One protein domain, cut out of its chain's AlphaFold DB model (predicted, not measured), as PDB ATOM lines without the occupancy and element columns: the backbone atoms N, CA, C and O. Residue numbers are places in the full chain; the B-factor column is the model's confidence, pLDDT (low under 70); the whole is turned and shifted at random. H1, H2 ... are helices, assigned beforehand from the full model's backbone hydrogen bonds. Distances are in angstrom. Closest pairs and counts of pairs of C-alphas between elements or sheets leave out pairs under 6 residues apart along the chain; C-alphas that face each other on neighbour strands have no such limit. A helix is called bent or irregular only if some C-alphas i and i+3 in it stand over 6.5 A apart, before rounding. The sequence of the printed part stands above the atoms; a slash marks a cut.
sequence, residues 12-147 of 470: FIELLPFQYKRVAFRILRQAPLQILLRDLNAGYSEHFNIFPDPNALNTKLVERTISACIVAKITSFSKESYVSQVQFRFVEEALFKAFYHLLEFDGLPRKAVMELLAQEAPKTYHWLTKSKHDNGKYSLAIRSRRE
ATOM      1  N   PHE A  12     119.657  91.789 120.840       85.69
ATOM      2  CA  PHE A  12     118.240  92.128 121.026       85.69
ATOM      3  C   PHE A  12     117.332  91.768 119.847       85.69
ATOM      4  O   PHE A  12     116.173  91.435 120.064       85.69
ATOM      5  N   ILE A  13     117.840  91.805 118.611       85.81
ATOM      6  CA  ILE A  13     117.074  91.381 117.430       85.81
ATOM      7  C   ILE A  13     116.949  89.860 117.419       85.81
ATOM      8  O   ILE A  13     115.903  89.327 117.047       85.81
ATOM      9  N   GLU A  14     117.993  89.151 117.855       83.56
ATOM     10  CA  GLU A  14     117.982  87.691 117.901       83.56
ATOM     11  C   GLU A  14     116.949  87.122 118.877       83.56
ATOM     12  O   GLU A  14     116.366  86.078 118.574       83.56
ATOM     13  N   LEU A  15     116.659  87.848 119.961       86.44
ATOM     14  CA  LEU A  15     115.632  87.511 120.952       86.44
ATOM     15  C   LEU A  15     114.188  87.704 120.455       86.44
ATOM     16  O   LEU A  15     113.253  87.235 121.106       86.44
ATOM     17  N   LEU A  16     113.976  88.387 119.324       88.31
ATOM     18  CA  LEU A  16     112.632  88.621 118.795       88.31
ATOM     19  C   LEU A  16     112.041  87.351 118.157       88.31
ATOM     20  O   LEU A  16     112.757  86.607 117.473       88.31
ATOM     21  N   PRO A  17     110.713  87.141 118.256       90.12
ATOM     22  CA  PRO A  17     110.033  86.094 117.500       90.12
ATOM     23  C   PRO A  17     110.263  86.242 115.989       90.12
ATOM     24  O   PRO A  17     110.395  87.350 115.468       90.12
ATOM     25  N   PHE A  18     110.251  85.125 115.257       85.31
ATOM     26  CA  PHE A  18     110.632  85.073 113.836       85.31
ATOM     27  C   PHE A  18     109.946  86.130 112.949       85.31
ATOM     28  O   PHE A  18     110.597  86.770 112.122       85.31
ATOM     29  N   GLN A  19     108.638  86.339 113.125       86.69
ATOM     30  CA  GLN A  19     107.870  87.306 112.333       86.69
ATOM     31  C   GLN A  19     108.310  88.753 112.614       86.69
ATOM     32  O   GLN A  19     108.515  89.526 111.680       86.69
ATOM     33  N   TYR A  20     108.570  89.083 113.879       89.44
ATOM     34  CA  TYR A  20     109.054  90.393 114.320       89.44
ATOM     35  C   TYR A  20     110.510  90.641 113.908       89.44
ATOM     36  O   TYR A  20     110.850  91.738 113.475       89.44
ATOM     37  N   LYS A  21     111.356  89.605 113.911       87.19
ATOM     38  CA  LYS A  21     112.729  89.674 113.384       87.19
ATOM     39  C   LYS A  21     112.754  90.068 111.899       87.19
ATOM     40  O   LYS A  21     113.566  90.893 111.482       87.19
ATOM     41  N   ARG A  22     111.829  89.537 111.085       83.94
ATOM     42  CA  ARG A  22     111.685  89.938 109.669       83.94
ATOM     43  C   ARG A  22     111.301  91.412 109.522       83.94
ATOM     44  O   ARG A  22     111.836  92.077 108.635       83.94
ATOM     45  N   VAL A  23     110.409  91.909 110.380       88.81
ATOM     46  CA  VAL A  23     110.040  93.333 110.421       88.81
ATOM     47  C   VAL A  23     111.233  94.186 110.836       88.81
ATOM     48  O   VAL A  23     111.540  95.148 110.139       88.81
ATOM     49  N   ALA A  24     111.968  93.790 111.876       87.94
ATOM     50  CA  ALA A  24     113.154  94.499 112.354       87.94
ATOM     51  C   ALA A  24     114.187  94.720 111.237       87.94
ATOM     52  O   ALA A  24     114.682  95.828 111.036       87.94
ATOM     53  N   PHE A  25     114.468  93.686 110.434       81.94
ATOM     54  CA  PHE A  25     115.379  93.815 109.291       81.94
ATOM     55  C   PHE A  25     114.855  94.722 108.179       81.94
ATOM     56  O   PHE A  25     115.655  95.270 107.421       81.94
ATOM     57  N   ARG A  26     113.536  94.851 108.029       82.94
ATOM     58  CA  ARG A  26     112.932  95.785 107.075       82.94
ATOM     59  C   ARG A  26     113.040  97.216 107.593       82.94
ATOM     60  O   ARG A  26     113.530  98.069 106.861       82.94
ATOM     61  N   ILE A  27     112.677  97.428 108.857       86.38
ATOM     62  CA  ILE A  27     112.793  98.702 109.570       86.38
ATOM     63  C   ILE A  27     114.224  99.237 109.468       86.38
ATOM     64  O   ILE A  27     114.428 100.335 108.965       86.38
ATOM     65  N   LEU A  28     115.234  98.436 109.820       80.56
ATOM     66  CA  LEU A  28     116.641  98.858 109.767       80.56
ATOM     67  C   LEU A  28     117.128  99.293 108.377       80.56
ATOM     68  O   LEU A  28     118.119 100.008 108.282       80.56
ATOM     69  N   ARG A  29     116.464  98.856 107.301       74.69
ATOM     70  CA  ARG A  29     116.813  99.227 105.920       74.69
ATOM     71  C   ARG A  29     116.097 100.477 105.424       74.69
ATOM     72  O   ARG A  29     116.541 101.047 104.433       74.69
ATOM     73  N   GLN A  30     114.952 100.812 106.013       79.19
ATOM     74  CA  GLN A  30     114.000 101.775 105.447       79.19
ATOM     75  C   GLN A  30     113.751 102.966 106.370       79.19
ATOM     76  O   GLN A  30     113.570 104.077 105.885       79.19
ATOM     77  N   ALA A  31     113.743 102.744 107.682       86.12
ATOM     78  CA  ALA A  31     113.379 103.753 108.661       86.12
ATOM     79  C   ALA A  31     114.626 104.506 109.154       86.12
ATOM     80  O   ALA A  31     115.534 103.886 109.727       86.12
ATOM     81  N   PRO A  32     114.693 105.833 108.971       88.56
ATOM     82  CA  PRO A  32     115.710 106.646 109.618       88.56
ATOM     83  C   PRO A  32     115.449 106.778 111.122       88.56
ATOM     84  O   PRO A  32     114.330 106.539 111.583       88.56
ATOM     85  N   LEU A  33     116.473 107.153 111.892       89.12
ATOM     86  CA  LEU A  33     116.403 107.228 113.356       89.12
ATOM     87  C   LEU A  33     115.207 108.061 113.842       89.12
ATOM     88  O   LEU A  33     114.480 107.607 114.719       89.12
ATOM     89  N   GLN A  34     114.939 109.209 113.219       90.44
ATOM     90  CA  GLN A  34     113.793 110.066 113.553       90.44
ATOM     91  C   GLN A  34     112.444 109.326 113.501       90.44
ATOM     92  O   GLN A  34     111.599 109.496 114.379       90.44
ATOM     93  N   ILE A  35     112.261 108.449 112.508       90.75
ATOM     94  CA  ILE A  35     111.040 107.657 112.343       90.75
ATOM     95  C   ILE A  35     110.974 106.577 113.416       90.75
ATOM     96  O   ILE A  35     109.912 106.368 113.983       90.75
ATOM     97  N   LEU A  36     112.099 105.943 113.761       91.81
ATOM     98  CA  LEU A  36     112.134 104.962 114.848       91.81
ATOM     99  C   LEU A  36     111.745 105.569 116.196       91.81
ATOM    100  O   LEU A  36     111.010 104.944 116.953       91.81
ATOM    101  N   LEU A  37     112.240 106.771 116.497       92.06
ATOM    102  CA  LEU A  37     111.942 107.458 117.753       92.06
ATOM    103  C   LEU A  37     110.467 107.861 117.830       92.06
ATOM    104  O   LEU A  37     109.816 107.617 118.846       92.06
ATOM    105  N   ARG A  38     109.925 108.405 116.735       91.62
ATOM    106  CA  ARG A  38     108.494 108.704 116.612       91.62
ATOM    107  C   ARG A  38     107.640 107.447 116.774       91.62
ATOM    108  O   ARG A  38     106.696 107.450 117.556       91.62
ATOM    109  N   ASP A  39     107.975 106.382 116.052       91.62
ATOM    110  CA  ASP A  39     107.226 105.125 116.057       91.62
ATOM    111  C   ASP A  39     107.277 104.450 117.442       91.62
ATOM    112  O   ASP A  39     106.287 103.866 117.881       91.62
ATOM    113  N   LEU A  40     108.397 104.573 118.172       90.94
ATOM    114  CA  LEU A  40     108.494 104.114 119.560       90.94
ATOM    115  C   LEU A  40     107.543 104.895 120.473       90.94
ATOM    116  O   LEU A  40     106.829 104.281 121.259       90.94
ATOM    117  N   ASN A  41     107.505 106.227 120.359       87.12
ATOM    118  CA  ASN A  41     106.596 107.066 121.149       87.12
ATOM    119  C   ASN A  41     105.122 106.771 120.841       87.12
ATOM    120  O   ASN A  41     104.291 106.799 121.741       87.12
ATOM    121  N   ALA A  42     104.810 106.482 119.578       87.00
ATOM    122  CA  ALA A  42     103.463 106.148 119.138       87.00
ATOM    123  C   ALA A  42     103.042 104.707 119.484       87.00
ATOM    124  O   ALA A  42     101.871 104.367 119.325       87.00
ATOM    125  N   GLY A  43     103.978 103.836 119.889       85.19
ATOM    126  CA  GLY A  43     103.718 102.405 120.079       85.19
ATOM    127  C   GLY A  43     103.322 101.675 118.786       85.19
ATOM    128  O   GLY A  43     102.724 100.598 118.834       85.19
ATOM    129  N   TYR A  44     103.622 102.253 117.618       87.12
ATOM    130  CA  TYR A  44     103.164 101.772 116.315       87.12
ATOM    131  C   TYR A  44     104.161 102.111 115.201       87.12
ATOM    132  O   TYR A  44     104.781 103.168 115.196       87.12
ATOM    133  N   SER A  45     104.264 101.222 114.210       88.38
ATOM    134  CA  SER A  45     104.972 101.480 112.955       88.38
ATOM    135  C   SER A  45     104.219 100.843 111.793       88.38
ATOM    136  O   SER A  45     103.797  99.687 111.874       88.38
ATOM    137  N   GLU A  46     104.134 101.539 110.662       89.88
ATOM    138  CA  GLU A  46     103.496 101.021 109.440       89.88
ATOM    139  C   GLU A  46     104.150  99.729 108.925       89.88
ATOM    140  O   GLU A  46     103.537  98.939 108.208       89.88
ATOM    141  N   HIS A  47     105.396  99.461 109.324       89.69
ATOM    142  CA  HIS A  47     106.103  98.228 108.988       89.69
ATOM    143  C   HIS A  47     105.415  96.964 109.538       89.69
ATOM    144  O   HIS A  47     105.661  95.873 109.015       89.69
ATOM    145  N   PHE A  48     104.546  97.098 110.547       89.88
ATOM    146  CA  PHE A  48     103.729  96.012 111.099       89.88
ATOM    147  C   PHE A  48     102.423  95.769 110.327       89.88
ATOM    148  O   PHE A  48     101.760  94.767 110.566       89.88
ATOM    149  N   ASN A  49     102.096  96.571 109.310       87.06
ATOM    150  CA  ASN A  49     100.909  96.338 108.469       87.06
ATOM    151  C   ASN A  49     101.032  95.099 107.568       87.06
ATOM    152  O   ASN A  49     100.098  94.736 106.861       87.06
ATOM    153  N   ILE A  50     102.191  94.432 107.576       82.62
ATOM    154  CA  ILE A  50     102.378  93.145 106.900       82.62
ATOM    155  C   ILE A  50     101.676  91.985 107.616       82.62
ATOM    156  O   ILE A  50     101.585  90.895 107.048       82.62
ATOM    157  N   PHE A  51     101.260  92.177 108.872       82.25
ATOM    158  CA  PHE A  51     100.516  91.162 109.601       82.25
ATOM    159  C   PHE A  51      99.068  91.144 109.089       82.25
ATOM    160  O   PHE A  51      98.439  92.196 109.017       82.25
ATOM    161  N   PRO A  52      98.535  89.969 108.715       73.69
ATOM    162  CA  PRO A  52      97.219  89.863 108.087       73.69
ATOM    163  C   PRO A  52      96.058  90.200 109.032       73.69
ATOM    164  O   PRO A  52      94.984  90.550 108.555       73.69
ATOM    165  N   ASP A  53      96.270  90.108 110.347       78.25
ATOM    166  CA  ASP A  53      95.311  90.530 111.367       78.25
ATOM    167  C   ASP A  53      95.956  91.585 112.285       78.25
ATOM    168  O   ASP A  53      96.834  91.241 113.085       78.25
ATOM    169  N   PRO A  54      95.543  92.863 112.193       67.25
ATOM    170  CA  PRO A  54      96.021  93.928 113.072       67.25
ATOM    171  C   PRO A  54      95.734  93.666 114.557       67.25
ATOM    172  O   PRO A  54      96.513  94.093 115.406       67.25
ATOM    173  N   ASN A  55      94.672  92.921 114.884       68.69
ATOM    174  CA  ASN A  55      94.318  92.593 116.270       68.69
ATOM    175  C   ASN A  55      95.223  91.505 116.874       68.69
ATOM    176  O   ASN A  55      95.218  91.300 118.086       68.69
ATOM    177  N   ALA A  56      96.020  90.820 116.047       70.75
ATOM    178  CA  ALA A  56      97.012  89.844 116.493       70.75
ATOM    179  C   ALA A  56      98.362  90.487 116.868       70.75
ATOM    180  O   ALA A  56      99.268  89.791 117.341       70.75
ATOM    181  N   LEU A  57      98.528  91.800 116.659       83.94
ATOM    182  CA  LEU A  57      99.751  92.510 117.018       83.94
ATOM    183  C   LEU A  57      99.842  92.697 118.531       83.94
ATOM    184  O   LEU A  57      99.065  93.413 119.152       83.94
ATOM    185  N   ASN A  58     100.863  92.092 119.129       87.94
ATOM    186  CA  ASN A  58     101.217  92.366 120.512       87.94
ATOM    187  C   ASN A  58     101.999  93.690 120.592       87.94
ATOM    188  O   ASN A  58     103.149  93.748 120.150       87.94
ATOM    189  N   THR A  59     101.394  94.723 121.185       87.19
ATOM    190  CA  THR A  59     101.985  96.064 121.350       87.19
ATOM    191  C   THR A  59     103.346  96.026 122.044       87.19
ATOM    192  O   THR A  59     104.294  96.654 121.583       87.19
ATOM    193  N   LYS A  60     103.512  95.184 123.072       89.25
ATOM    194  CA  LYS A  60     104.801  95.016 123.763       89.25
ATOM    195  C   LYS A  60     105.878  94.466 122.824       89.25
ATOM    196  O   LYS A  60     107.029  94.888 122.875       89.25
ATOM    197  N   LEU A  61     105.526  93.535 121.932       90.75
ATOM    198  CA  LEU A  61     106.468  93.028 120.927       90.75
ATOM    199  C   LEU A  61     106.772  94.059 119.834       90.75
ATOM    200  O   LEU A  61     107.891  94.067 119.320       90.75
ATOM    201  N   VAL A  62     105.820  94.930 119.493       92.12
ATOM    202  CA  VAL A  62     106.039  96.067 118.583       92.12
ATOM    203  C   VAL A  62     107.069  97.024 119.184       92.12
ATOM    204  O   VAL A  62     108.113  97.251 118.570       92.12
ATOM    205  N   GLU A  63     106.849  97.485 120.415       92.62
ATOM    206  CA  GLU A  63     107.771  98.373 121.134       92.62
ATOM    207  C   GLU A  63     109.157  97.746 121.314       92.62
ATOM    208  O   GLU A  63     110.170  98.398 121.049       92.62
ATOM    209  N   ARG A  64     109.232  96.460 121.688       92.69
ATOM    210  CA  ARG A  64     110.513  95.737 121.797       92.69
ATOM    211  C   ARG A  64     111.226  95.635 120.453       92.69
ATOM    212  O   ARG A  64     112.447  95.743 120.402       92.69
ATOM    213  N   THR A  65     110.491  95.461 119.360       93.19
ATOM    214  CA  THR A  65     111.075  95.385 118.015       93.19
ATOM    215  C   THR A  65     111.635  96.731 117.573       93.19
ATOM    216  O   THR A  65     112.776  96.792 117.117       93.19
ATOM    217  N   ILE A  66     110.875  97.814 117.752       94.12
ATOM    218  CA  ILE A  66     111.334  99.175 117.449       94.12
ATOM    219  C   ILE A  66     112.544  99.526 118.327       94.12
ATOM    220  O   ILE A  66     113.568  99.977 117.810       94.12
ATOM    221  N   SER A  67     112.489  99.226 119.626       94.00
ATOM    222  CA  SER A  67     113.603  99.441 120.557       94.00
ATOM    223  C   SER A  67     114.856  98.661 120.156       94.00
ATOM    224  O   SER A  67     115.956  99.216 120.153       94.00
ATOM    225  N   ALA A  68     114.715  97.399 119.734       90.88
ATOM    226  CA  ALA A  68     115.838  96.613 119.225       90.88
ATOM    227  C   ALA A  68     116.464  97.254 117.975       90.88
ATOM    228  O   ALA A  68     117.690  97.273 117.840       90.88
ATOM    229  N   CYS A  69     115.642  97.813 117.079       89.88
ATOM    230  CA  CYS A  69     116.113  98.544 115.906       89.88
ATOM    231  C   CYS A  69     116.834  99.847 116.277       89.88
ATOM    232  O   CYS A  69     117.871 100.132 115.680       89.88
ATOM    233  N   ILE A  70     116.342 100.603 117.263       91.19
ATOM    234  CA  ILE A  70     117.004 101.817 117.771       91.19
ATOM    235  C   ILE A  70     118.386 101.470 118.321       91.19
ATOM    236  O   ILE A  70     119.374 102.073 117.906       91.19
ATOM    237  N   VAL A  71     118.476 100.454 119.188       89.06
ATOM    238  CA  VAL A  71     119.760  99.996 119.733       89.06
ATOM    239  C   VAL A  71     120.700  99.587 118.607       89.06
ATOM    240  O   VAL A  71     121.841 100.045 118.574       89.06
ATOM    241  N   ALA A  72     120.244  98.757 117.669       84.31
ATOM    242  CA  ALA A  72     121.077  98.305 116.559       84.31
ATOM    243  C   ALA A  72     121.563  99.469 115.681       84.31
ATOM    244  O   ALA A  72     122.740  99.516 115.333       84.31
ATOM    245  N   LYS A  73     120.694 100.441 115.383       84.88
ATOM    246  CA  LYS A  73     121.039 101.616 114.579       84.88
ATOM    247  C   LYS A  73     122.030 102.534 115.301       84.88
ATOM    248  O   LYS A  73     123.104 102.788 114.767       84.88
ATOM    249  N   ILE A  74     121.752 102.940 116.539       85.25
ATOM    250  CA  ILE A  74     122.651 103.815 117.313       85.25
ATOM    251  C   ILE A  74     124.015 103.155 117.534       85.25
ATOM    252  O   ILE A  74     125.055 103.776 117.330       85.25
ATOM    253  N   THR A  75     124.036 101.877 117.911       79.75
ATOM    254  CA  THR A  75     125.300 101.174 118.188       79.75
ATOM    255  C   THR A  75     126.130 100.875 116.938       79.75
ATOM    256  O   THR A  75     127.317 100.565 117.049       79.75
ATOM    257  N   SER A  76     125.532 101.010 115.754       76.69
ATOM    258  CA  SER A  76     126.234 100.952 114.474       76.69
ATOM    259  C   SER A  76     126.829 102.300 114.034       76.69
ATOM    260  O   SER A  76     127.591 102.344 113.066       76.69
ATOM    261  N   PHE A  77     126.530 103.391 114.750       78.75
ATOM    262  CA  PHE A  77     127.141 104.694 114.509       78.75
ATOM    263  C   PHE A  77     128.569 104.775 115.056       78.75
ATOM    264  O   PHE A  77     128.894 104.207 116.110       78.75
ATOM    265  N   SER A  78     129.429 105.509 114.347       74.12
ATOM    266  CA  SER A  78     130.740 105.891 114.858       74.12
ATOM    267  C   SER A  78     130.571 106.869 116.017       74.12
ATOM    268  O   SER A  78     129.801 107.825 115.937       74.12
ATOM    269  N   LYS A  79     131.339 106.675 117.099       72.25
ATOM    270  CA  LYS A  79     131.381 107.654 118.197       72.25
ATOM    271  C   LYS A  79     131.996 108.995 117.783       72.25
ATOM    272  O   LYS A  79     131.847 109.986 118.496       72.25
ATOM    273  N   GLU A  80     132.695 109.025 116.656       70.44
ATOM    274  CA  GLU A  80     133.248 110.246 116.076       70.44
ATOM    275  C   GLU A  80     132.181 111.054 115.327       70.44
ATOM    276  O   GLU A  80     132.294 112.270 115.250       70.44
ATOM    277  N   SER A  81     131.103 110.408 114.862       68.06
ATOM    278  CA  SER A  81     129.973 111.068 114.191       68.06
ATOM    279  C   SER A  81     129.092 111.883 115.136       68.06
ATOM    280  O   SER A  81     128.152 112.527 114.680       68.06
ATOM    281  N   TYR A  82     129.350 111.857 116.449       72.00
ATOM    282  CA  TYR A  82     128.586 112.656 117.399       72.00
ATOM    283  C   TYR A  82     128.913 114.127 117.260       72.00
ATOM    284  O   TYR A  82     129.942 114.602 117.738       72.00
ATOM    285  N   VAL A  83     127.963 114.794 116.620       75.00
ATOM    286  CA  VAL A  83     128.071 116.138 116.099       75.00
ATOM    287  C   VAL A  83     128.358 117.149 117.237       75.00
ATOM    288  O   VAL A  83     129.467 117.653 117.401       75.00
ATOM    289  N   SER A  84     127.413 117.335 118.159       81.81
ATOM    290  CA  SER A  84     127.603 118.144 119.374       81.81
ATOM    291  C   SER A  84     127.459 117.323 120.657       81.81
ATOM    292  O   SER A  84     126.887 116.233 120.669       81.81
ATOM    293  N   GLN A  85     127.926 117.868 121.789       82.50
ATOM    294  CA  GLN A  85     127.709 117.244 123.103       82.50
ATOM    295  C   GLN A  85     126.214 117.089 123.428       82.50
ATOM    296  O   GLN A  85     125.830 116.135 124.102       82.50
ATOM    297  N   VAL A  86     125.374 118.006 122.938       85.62
ATOM    298  CA  VAL A  86     123.916 117.953 123.112       85.62
ATOM    299  C   VAL A  86     123.329 116.790 122.313       85.62
ATOM    300  O   VAL A  86     122.628 115.959 122.877       85.62
ATOM    301  N   GLN A  87     123.698 116.658 121.038       85.94
ATOM    302  CA  GLN A  87     123.260 115.539 120.195       85.94
ATOM    303  C   GLN A  87     123.770 114.189 120.705       85.94
ATOM    304  O   GLN A  87     123.050 113.198 120.640       85.94
ATOM    305  N   PHE A  88     124.981 114.140 121.270       84.56
ATOM    306  CA  PHE A  88     125.475 112.932 121.930       84.56
ATOM    307  C   PHE A  88     124.571 112.519 123.097       84.56
ATOM    308  O   PHE A  88     124.159 111.365 123.164       84.56
ATOM    309  N   ARG A  89     124.214 113.462 123.979       86.62
ATOM    310  CA  ARG A  89     123.300 113.197 125.103       86.62
ATOM    311  C   ARG A  89     121.919 112.752 124.630       86.62
ATOM    312  O   ARG A  89     121.396 111.790 125.178       86.62
ATOM    313  N   PHE A  90     121.375 113.391 123.595       89.75
ATOM    314  CA  PHE A  90     120.110 112.992 122.974       89.75
ATOM    315  C   PHE A  90     120.141 111.533 122.495       89.75
ATOM    316  O   PHE A  90     119.249 110.749 122.814       89.75
ATOM    317  N   VAL A  91     121.200 111.136 121.780       88.31
ATOM    318  CA  VAL A  91     121.353 109.750 121.315       88.31
ATOM    319  C   VAL A  91     121.516 108.781 122.490       88.31
ATOM    320  O   VAL A  91     120.925 107.701 122.473       88.31
ATOM    321  N   GLU A  92     122.270 109.148 123.530       87.06
ATOM    322  CA  GLU A  92     122.372 108.336 124.750       87.06
ATOM    323  C   GLU A  92     121.009 108.164 125.437       87.06
ATOM    324  O   GLU A  92     120.657 107.055 125.830       87.06
ATOM    325  N   GLU A  93     120.219 109.227 125.566       89.12
ATOM    326  CA  GLU A  93     118.884 109.181 126.170       89.12
ATOM    327  C   GLU A  93     117.923 108.299 125.373       89.12
ATOM    328  O   GLU A  93     117.272 107.428 125.957       89.12
ATOM    329  N   ALA A  94     117.900 108.445 124.048       90.88
ATOM    330  CA  ALA A  94     117.138 107.579 123.155       90.88
ATOM    331  C   ALA A  94     117.541 106.102 123.300       90.88
ATOM    332  O   ALA A  94     116.688 105.210 123.335       90.88
ATOM    333  N   LEU A  95     118.842 105.834 123.430       89.50
ATOM    334  CA  LEU A  95     119.367 104.488 123.616       89.50
ATOM    335  C   LEU A  95     118.933 103.886 124.963       89.50
ATOM    336  O   LEU A  95     118.477 102.744 125.004       89.50
ATOM    337  N   PHE A  96     119.026 104.647 126.058       89.31
ATOM    338  CA  PHE A  96     118.558 104.194 127.371       89.31
ATOM    339  C   PHE A  96     117.044 103.986 127.404       89.31
ATOM    340  O   PHE A  96     116.595 102.990 127.966       89.31
ATOM    341  N   LYS A  97     116.266 104.853 126.743       89.25
ATOM    342  CA  LYS A  97     114.821 104.657 126.571       89.25
ATOM    343  C   LYS A  97     114.523 103.310 125.912       89.25
ATOM    344  O   LYS A  97     113.746 102.526 126.446       89.25
ATOM    345  N   ALA A  98     115.204 102.998 124.808       91.69
ATOM    346  CA  ALA A  98     115.064 101.708 124.137       91.69
ATOM    347  C   ALA A  98     115.481 100.520 125.030       91.69
ATOM    348  O   ALA A  98     114.831  99.474 125.006       91.69
ATOM    349  N   PHE A  99     116.528 100.659 125.854       90.75
ATOM    350  CA  PHE A  99     116.919  99.599 126.790       90.75
ATOM    351  C   PHE A  99     115.864  99.309 127.855       90.75
ATOM    352  O   PHE A  99     115.660  98.136 128.158       90.75
ATOM    353  N   TYR A 100     115.173 100.320 128.389       88.75
ATOM    354  CA  TYR A 100     114.115 100.086 129.378       88.75
ATOM    355  C   TYR A 100     112.983  99.221 128.810       88.75
ATOM    356  O   TYR A 100     112.595  98.238 129.443       88.75
ATOM    357  N   HIS A 101     112.554  99.477 127.567       87.38
ATOM    358  CA  HIS A 101     111.573  98.626 126.879       87.38
ATOM    359  C   HIS A 101     112.101  97.207 126.610       87.38
ATOM    360  O   HIS A 101     111.358  96.231 126.711       87.38
ATOM    361  N   LEU A 102     113.380  97.066 126.247       88.88
ATOM    362  CA  LEU A 102     113.972  95.767 125.903       88.88
ATOM    363  C   LEU A 102     114.200  94.859 127.106       88.88
ATOM    364  O   LEU A 102     114.020  93.645 126.980       88.88
ATOM    365  N   LEU A 103     114.620  95.448 128.225       84.19
ATOM    366  CA  LEU A 103     114.901  94.750 129.474       84.19
ATOM    367  C   LEU A 103     113.646  94.601 130.347       84.19
ATOM    368  O   LEU A 103     113.693  93.876 131.330       84.19
ATOM    369  N   GLU A 104     112.525  95.224 129.964       78.75
ATOM    370  CA  GLU A 104     111.237  95.173 130.674       78.75
ATOM    371  C   GLU A 104     111.309  95.716 132.111       78.75
ATOM    372  O   GLU A 104     110.629  95.231 133.015       78.75
ATOM    373  N   PHE A 105     112.129  96.748 132.314       75.62
ATOM    374  CA  PHE A 105     112.319  97.384 133.610       75.62
ATOM    375  C   PHE A 105     112.190  98.901 133.490       75.62
ATOM    376  O   PHE A 105     113.157  99.596 133.164       75.62
ATOM    377  N   ASP A 106     111.008  99.422 133.799       64.56
ATOM    378  CA  ASP A 106     110.791 100.863 133.849       64.56
ATOM    379  C   ASP A 106     111.523 101.482 135.045       64.56
ATOM    380  O   ASP A 106     111.419 101.022 136.184       64.56
ATOM    381  N   GLY A 107     112.281 102.551 134.786       67.19
ATOM    382  CA  GLY A 107     112.869 103.386 135.835       67.19
ATOM    383  C   GLY A 107     114.093 102.810 136.554       67.19
ATOM    384  O   GLY A 107     114.501 103.371 137.575       67.19
ATOM    385  N   LEU A 108     114.720 101.735 136.052       76.25
ATOM    386  CA  LEU A 108     115.993 101.278 136.616       76.25
ATOM    387  C   LEU A 108     117.062 102.380 136.529       76.25
ATOM    388  O   LEU A 108     117.187 103.045 135.501       76.25
ATOM    389  N   PRO A 109     117.910 102.552 137.558       84.81
ATOM    390  CA  PRO A 109     119.059 103.439 137.447       84.81
ATOM    391  C   PRO A 109     119.968 103.005 136.288       84.81
ATOM    392  O   PRO A 109     120.243 101.814 136.133       84.81
ATOM    393  N   ARG A 110     120.530 103.963 135.531       86.62
ATOM    394  CA  ARG A 110     121.454 103.676 134.406       86.62
ATOM    395  C   ARG A 110     122.572 102.697 134.785       86.62
ATOM    396  O   ARG A 110     122.970 101.877 133.968       86.62
ATOM    397  N   LYS A 111     123.057 102.750 136.032       87.69
ATOM    398  CA  LYS A 111     124.069 101.823 136.557       87.69
ATOM    399  C   LYS A 111     123.612 100.357 136.501       87.69
ATOM    400  O   LYS A 111     124.374  99.519 136.037       87.69
ATOM    401  N   ALA A 112     122.376 100.067 136.907       87.00
ATOM    402  CA  ALA A 112     121.820  98.715 136.877       87.00
ATOM    403  C   ALA A 112     121.641  98.212 135.433       87.00
ATOM    404  O   ALA A 112     121.983  97.074 135.127       87.00
ATOM    405  N   VAL A 113     121.199  99.088 134.521       88.00
ATOM    406  CA  VAL A 113     121.137  98.776 133.081       88.00
ATOM    407  C   VAL A 113     122.526  98.420 132.543       88.00
ATOM    408  O   VAL A 113     122.678  97.426 131.841       88.00
ATOM    409  N   MET A 114     123.560  99.185 132.902       89.31
ATOM    410  CA  MET A 114     124.937  98.916 132.474       89.31
ATOM    411  C   MET A 114     125.483  97.588 133.015       89.31
ATOM    412  O   MET A 114     126.160  96.875 132.279       89.31
ATOM    413  N   GLU A 115     125.178  97.238 134.266       88.75
ATOM    414  CA  GLU A 115     125.566  95.953 134.867       88.75
ATOM    415  C   GLU A 115     124.916  94.766 134.139       88.75
ATOM    416  O   GLU A 115     125.607  93.799 133.814       88.75
ATOM    417  N   LEU A 116     123.626  94.869 133.798       86.38
ATOM    418  CA  LEU A 116     122.919  93.861 133.001       86.38
ATOM    419  C   LEU A 116     123.501  93.744 131.589       86.38
ATOM    420  O   LEU A 116     123.795  92.643 131.123       86.38
ATOM    421  N   LEU A 117     123.746  94.873 130.916       87.19
ATOM    422  CA  LEU A 117     124.347  94.878 129.580       87.19
ATOM    423  C   LEU A 117     125.746  94.248 129.579       87.19
ATOM    424  O   LEU A 117     126.096  93.576 128.613       87.19
ATOM    425  N   ALA A 118     126.543  94.432 130.634       86.69
ATOM    426  CA  ALA A 118     127.864  93.812 130.738       86.69
ATOM    427  C   ALA A 118     127.795  92.275 130.749       86.69
ATOM    428  O   ALA A 118     128.702  91.621 130.234       86.69
ATOM    429  N   GLN A 119     126.724  91.711 131.315       85.12
ATOM    430  CA  GLN A 119     126.515  90.269 131.434       85.12
ATOM    431  C   GLN A 119     125.824  89.683 130.197       85.12
ATOM    432  O   GLN A 119     126.297  88.698 129.634       85.12
ATOM    433  N   GLU A 120     124.725  90.297 129.756       83.06
ATOM    434  CA  GLU A 120     123.835  89.729 128.737       83.06
ATOM    435  C   GLU A 120     124.143  90.223 127.317       83.06
ATOM    436  O   GLU A 120     123.991  89.483 126.346       83.06
ATOM    437  N   ALA A 121     124.625  91.460 127.179       82.25
ATOM    438  CA  ALA A 121     124.891  92.101 125.891       82.25
ATOM    439  C   ALA A 121     126.287  92.762 125.852       82.25
ATOM    440  O   ALA A 121     126.401  93.966 125.585       82.25
ATOM    441  N   PRO A 122     127.380  91.999 126.065       78.75
ATOM    442  CA  PRO A 122     128.721  92.544 126.300       78.75
ATOM    443  C   PRO A 122     129.252  93.398 125.142       78.75
ATOM    444  O   PRO A 122     130.022  94.330 125.364       78.75
ATOM    445  N   LYS A 123     128.819  93.132 123.899       74.88
ATOM    446  CA  LYS A 123     129.166  93.978 122.746       74.88
ATOM    447  C   LYS A 123     128.549  95.378 122.886       74.88
ATOM    448  O   LYS A 123     129.269  96.363 122.751       74.88
ATOM    449  N   THR A 124     127.254  95.462 123.210       78.50
ATOM    450  CA  THR A 124     126.513  96.711 123.482       78.50
ATOM    451  C   THR A 124     127.139  97.490 124.632       78.50
ATOM    452  O   THR A 124     127.405  98.684 124.500       78.50
ATOM    453  N   TYR A 125     127.456  96.797 125.726       84.19
ATOM    454  CA  TYR A 125     128.173  97.377 126.858       84.19
ATOM    455  C   TYR A 125     129.552  97.921 126.470       84.19
ATOM    456  O   TYR A 125     129.915  99.036 126.856       84.19
ATOM    457  N   HIS A 126     130.318  97.170 125.671       79.31
ATOM    458  CA  HIS A 126     131.607  97.636 125.177       79.31
ATOM    459  C   HIS A 126     131.447  98.926 124.376       79.31
ATOM    460  O   HIS A 126     132.153  99.883 124.659       79.31
ATOM    461  N   TRP A 127     130.496  99.007 123.440       79.88
ATOM    462  CA  TRP A 127     130.268 100.247 122.693       79.88
ATOM    463  C   TRP A 127     129.926 101.410 123.622       79.88
ATOM    464  O   TRP A 127     130.524 102.467 123.476       79.88
ATOM    465  N   LEU A 128     129.063 101.231 124.626       79.88
ATOM    466  CA  LEU A 128     128.721 102.295 125.581       79.88
ATOM    467  C   LEU A 128     129.952 102.812 126.336       79.88
ATOM    468  O   LEU A 128     130.152 104.020 126.438       79.88
ATOM    469  N   THR A 129     130.825 101.906 126.772       82.50
ATOM    470  CA  THR A 129     132.025 102.217 127.569       82.50
ATOM    471  C   THR A 129     133.259 102.594 126.742       82.50
ATOM    472  O   THR A 129     134.221 103.136 127.284       82.50
ATOM    473  N   LYS A 130     133.235 102.351 125.427       74.50
ATOM    474  CA  LYS A 130     134.341 102.627 124.504       74.50
ATOM    475  C   LYS A 130     134.700 104.113 124.489       74.50
ATOM    476  O   LYS A 130     133.810 104.960 124.355       74.50
ATOM    477  N   SER A 131     135.988 104.445 124.575       67.19
ATOM    478  CA  SER A 131     136.441 105.828 124.385       67.19
ATOM    479  C   SER A 131     136.284 106.245 122.915       67.19
ATOM    480  O   SER A 131     136.244 105.395 122.025       67.19
ATOM    481  N   LYS A 132     136.197 107.555 122.637       63.59
ATOM    482  CA  LYS A 132     136.065 108.065 121.258       63.59
ATOM    483  C   LYS A 132     137.228 107.653 120.339       63.59
ATOM    484  O   LYS A 132     137.018 107.572 119.143       63.59
ATOM    485  N   HIS A 133     138.408 107.370 120.898       56.81
ATOM    486  CA  HIS A 133     139.642 107.066 120.154       56.81
ATOM    487  C   HIS A 133     140.017 105.581 120.143       56.81
ATOM    488  O   HIS A 133     141.071 105.205 119.634       56.81
ATOM    489  N   ASP A 134     139.204 104.727 120.756       59.34
ATOM    490  CA  ASP A 134     139.475 103.300 120.775       59.34
ATOM    491  C   ASP A 134     139.000 102.690 119.443       59.34
ATOM    492  O   ASP A 134     137.829 102.798 119.086       59.34
ATOM    493  N   ASN A 135     139.887 102.026 118.697       52.47
ATOM    494  CA  ASN A 135     139.568 101.244 117.489       52.47
ATOM    495  C   ASN A 135     139.364  99.747 117.807       52.47
ATOM    496  O   ASN A 135     139.499  98.887 116.941       52.47
ATOM    497  N   GLY A 136     139.049  99.439 119.069       48.00
ATOM    498  CA  GLY A 136     139.051  98.109 119.665       48.00
ATOM    499  C   GLY A 136     138.306  96.991 118.925       48.00
ATOM    500  O   GLY A 136     137.394  97.197 118.124       48.00
ATOM    501  N   LYS A 137     138.702  95.762 119.281       41.50
ATOM    502  CA  LYS A 137     138.354  94.454 118.685       41.50
ATOM    503  C   LYS A 137     136.849  94.172 118.526       41.50
ATOM    504  O   LYS A 137     136.471  93.356 117.686       41.50
ATOM    505  N   TYR A 138     136.001  94.824 119.321       44.62
ATOM    506  CA  TYR A 138     134.552  94.630 119.342       44.62
ATOM    507  C   TYR A 138     133.848  95.790 118.627       44.62
ATOM    508  O   TYR A 138     133.317  96.699 119.260       44.62
ATOM    509  N   SER A 139     133.817  95.764 117.292       45.47
ATOM    510  CA  SER A 139     132.856  96.605 116.574       45.47
ATOM    511  C   SER A 139     131.478  95.940 116.629       45.47
ATOM    512  O   SER A 139     131.312  94.813 116.161       45.47
ATOM    513  N   LEU A 140     130.476  96.643 117.168       49.03
ATOM    514  CA  LEU A 140     129.051  96.386 116.903       49.03
ATOM    515  C   LEU A 140     128.720  96.813 115.469       49.03
ATOM    516  O   LEU A 140     127.809  97.587 115.205       49.03
ATOM    517  N   ALA A 141     129.514  96.350 114.513       45.56
ATOM    518  CA  ALA A 141     129.056  96.378 113.148       45.56
ATOM    519  C   ALA A 141     128.002  95.277 113.038       45.56
ATOM    520  O   ALA A 141     128.219  94.156 113.506       45.56
ATOM    521  N   ILE A 142     126.898  95.570 112.358       44.41
ATOM    522  CA  ILE A 142     126.137  94.540 111.660       44.41
ATOM    523  C   ILE A 142     127.122  93.905 110.664       44.41
ATOM    524  O   ILE A 142     127.241  94.338 109.517       44.41
ATOM    525  N   ARG A 143     127.920  92.931 111.113       41.47
ATOM    526  CA  ARG A 143     128.884  92.240 110.263       41.47
ATOM    527  C   ARG A 143     128.106  91.212 109.467       41.47
ATOM    528  O   ARG A 143     127.818  90.112 109.915       41.47
ATOM    529  N   SER A 144     127.752  91.565 108.243       37.72
ATOM    530  CA  SER A 144     127.347  90.560 107.266       37.72
ATOM    531  C   SER A 144     128.500  89.577 107.028       37.72
ATOM    532  O   SER A 144     129.630  90.023 106.831       37.72
ATOM    533  N   ARG A 145     128.207  88.280 106.872       38.59
ATOM    534  CA  ARG A 145     129.163  87.268 106.361       38.59
ATOM    535  C   ARG A 145     129.849  87.646 105.029       38.59
ATOM    536  O   ARG A 145     130.812  86.996 104.643       38.59
ATOM    537  N   ARG A 146     129.350  88.670 104.323       39.28
ATOM    538  CA  ARG A 146     129.974  89.357 103.180       39.28
ATOM    539  C   ARG A 146     129.538  90.823 103.191       39.28
ATOM    540  O   ARG A 146     128.368  91.060 102.911       39.28
ATOM    541  N   GLU A 147     130.422  91.746 103.566       41.84
ATOM    542  CA  GLU A 147     130.309  93.219 103.443       41.84
ATOM    543  C   GLU A 147     128.999  93.763 102.817       41.84
ATOM    544  O   GLU A 147     128.927  94.097 101.637       41.84
TER     545      GLU A 147
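This is residues 12 to 147 of the 470 residues of the protein "PilZ domain-containing protein" of Thiomicrospira sp. CG2_30_44_34 (UniProt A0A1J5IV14). H4 runs through the middle of an all-helix body, with H1, H2 and H5 packed round it and the short H3 beside H1. A small helical hairpin, H6 and H7, is set more loosely beside this core, H6 close to H5 and H7 close to the end of H4, and residues 130 to 147 trail on with no named element. The printed part has 136 residues with seven named helices, H1 to H7 in order along the chain, and no named strand. It is compact, with a radius of gyration of the C-alphas of 15.1 A, and spans 48 by 39 by 29 A.

H1 is residues 18 to 30, 19.0 A long, with C-alpha 18 at (110.632, 85.073, 113.836). H2 is residues 33 to 42, 14.2 A long. H3 is residues 46 to 50, 8.4 A long, and only just irregular: C-alphas 47 and 50 are 6.6 A apart. H4 is residues 59 to 75, 24.1 A long, with C-alpha 59 at (101.985, 96.064, 121.350). H5, the longest, is residues 85 to 103, 26.7 A long. H6 is residues 110 to 120, 15.2 A long. H7 is residues 122 to 129, 10.3 A long, with C-alpha 129 at (132.025, 102.217, 127.569).

H4 is the hub, touching three other helices. It touches H1 at a steep tilt of 46 degrees, the same way; their closest C-alphas are those of Ala 24 and Thr 65, 6.1 A apart. It touches H2 at a shallow tilt of 22 degrees, opposite ways, closest at the C-alphas of Leu 40 and Glu 63, 6.0 A apart. H4 and H5 form a helical hairpin at a steep tilt of 39 degrees, with the C-alphas of Ser 67 and Ala 98 closest at 4.5 A. H1 touches H3 with residues 23 to 27 alone; the closest C-alphas, of Val 23 and His 47, are 6.4 A apart. H6 and H7 form a helical hairpin, opposite ways at a shallow tilt of 34 degrees, only just short of steep; the C-alphas of Ala 118 and Tyr 125 are closest, 5.3 A apart. H6 is close to but not clearly touching H5, the C-alphas of Phe 99 and Val 113 being closest at 7.6 A. H7 is close to but not clearly touching H4, the C-alphas of Thr 75 and Trp 127 being closest at 6.8 A. H4 and H6 are apart. Every O i to N i+4 pair is within hydrogen-bond range in H2, H4, H5, H6 and H7; in H1 8 of 9 are, and in H3 0 of 1, beside 1 of 2 O i to N i+3 pairs.

The two C-alphas farthest apart, those of Asp 53 and His 133, are 48.1 A apart. The printed part has no cut, and no link between helices is long. The mean pLDDT of the printed part is 80.0; it is under 70 at residues 54 to 55, 81, 106 to 107 and 131 to 147.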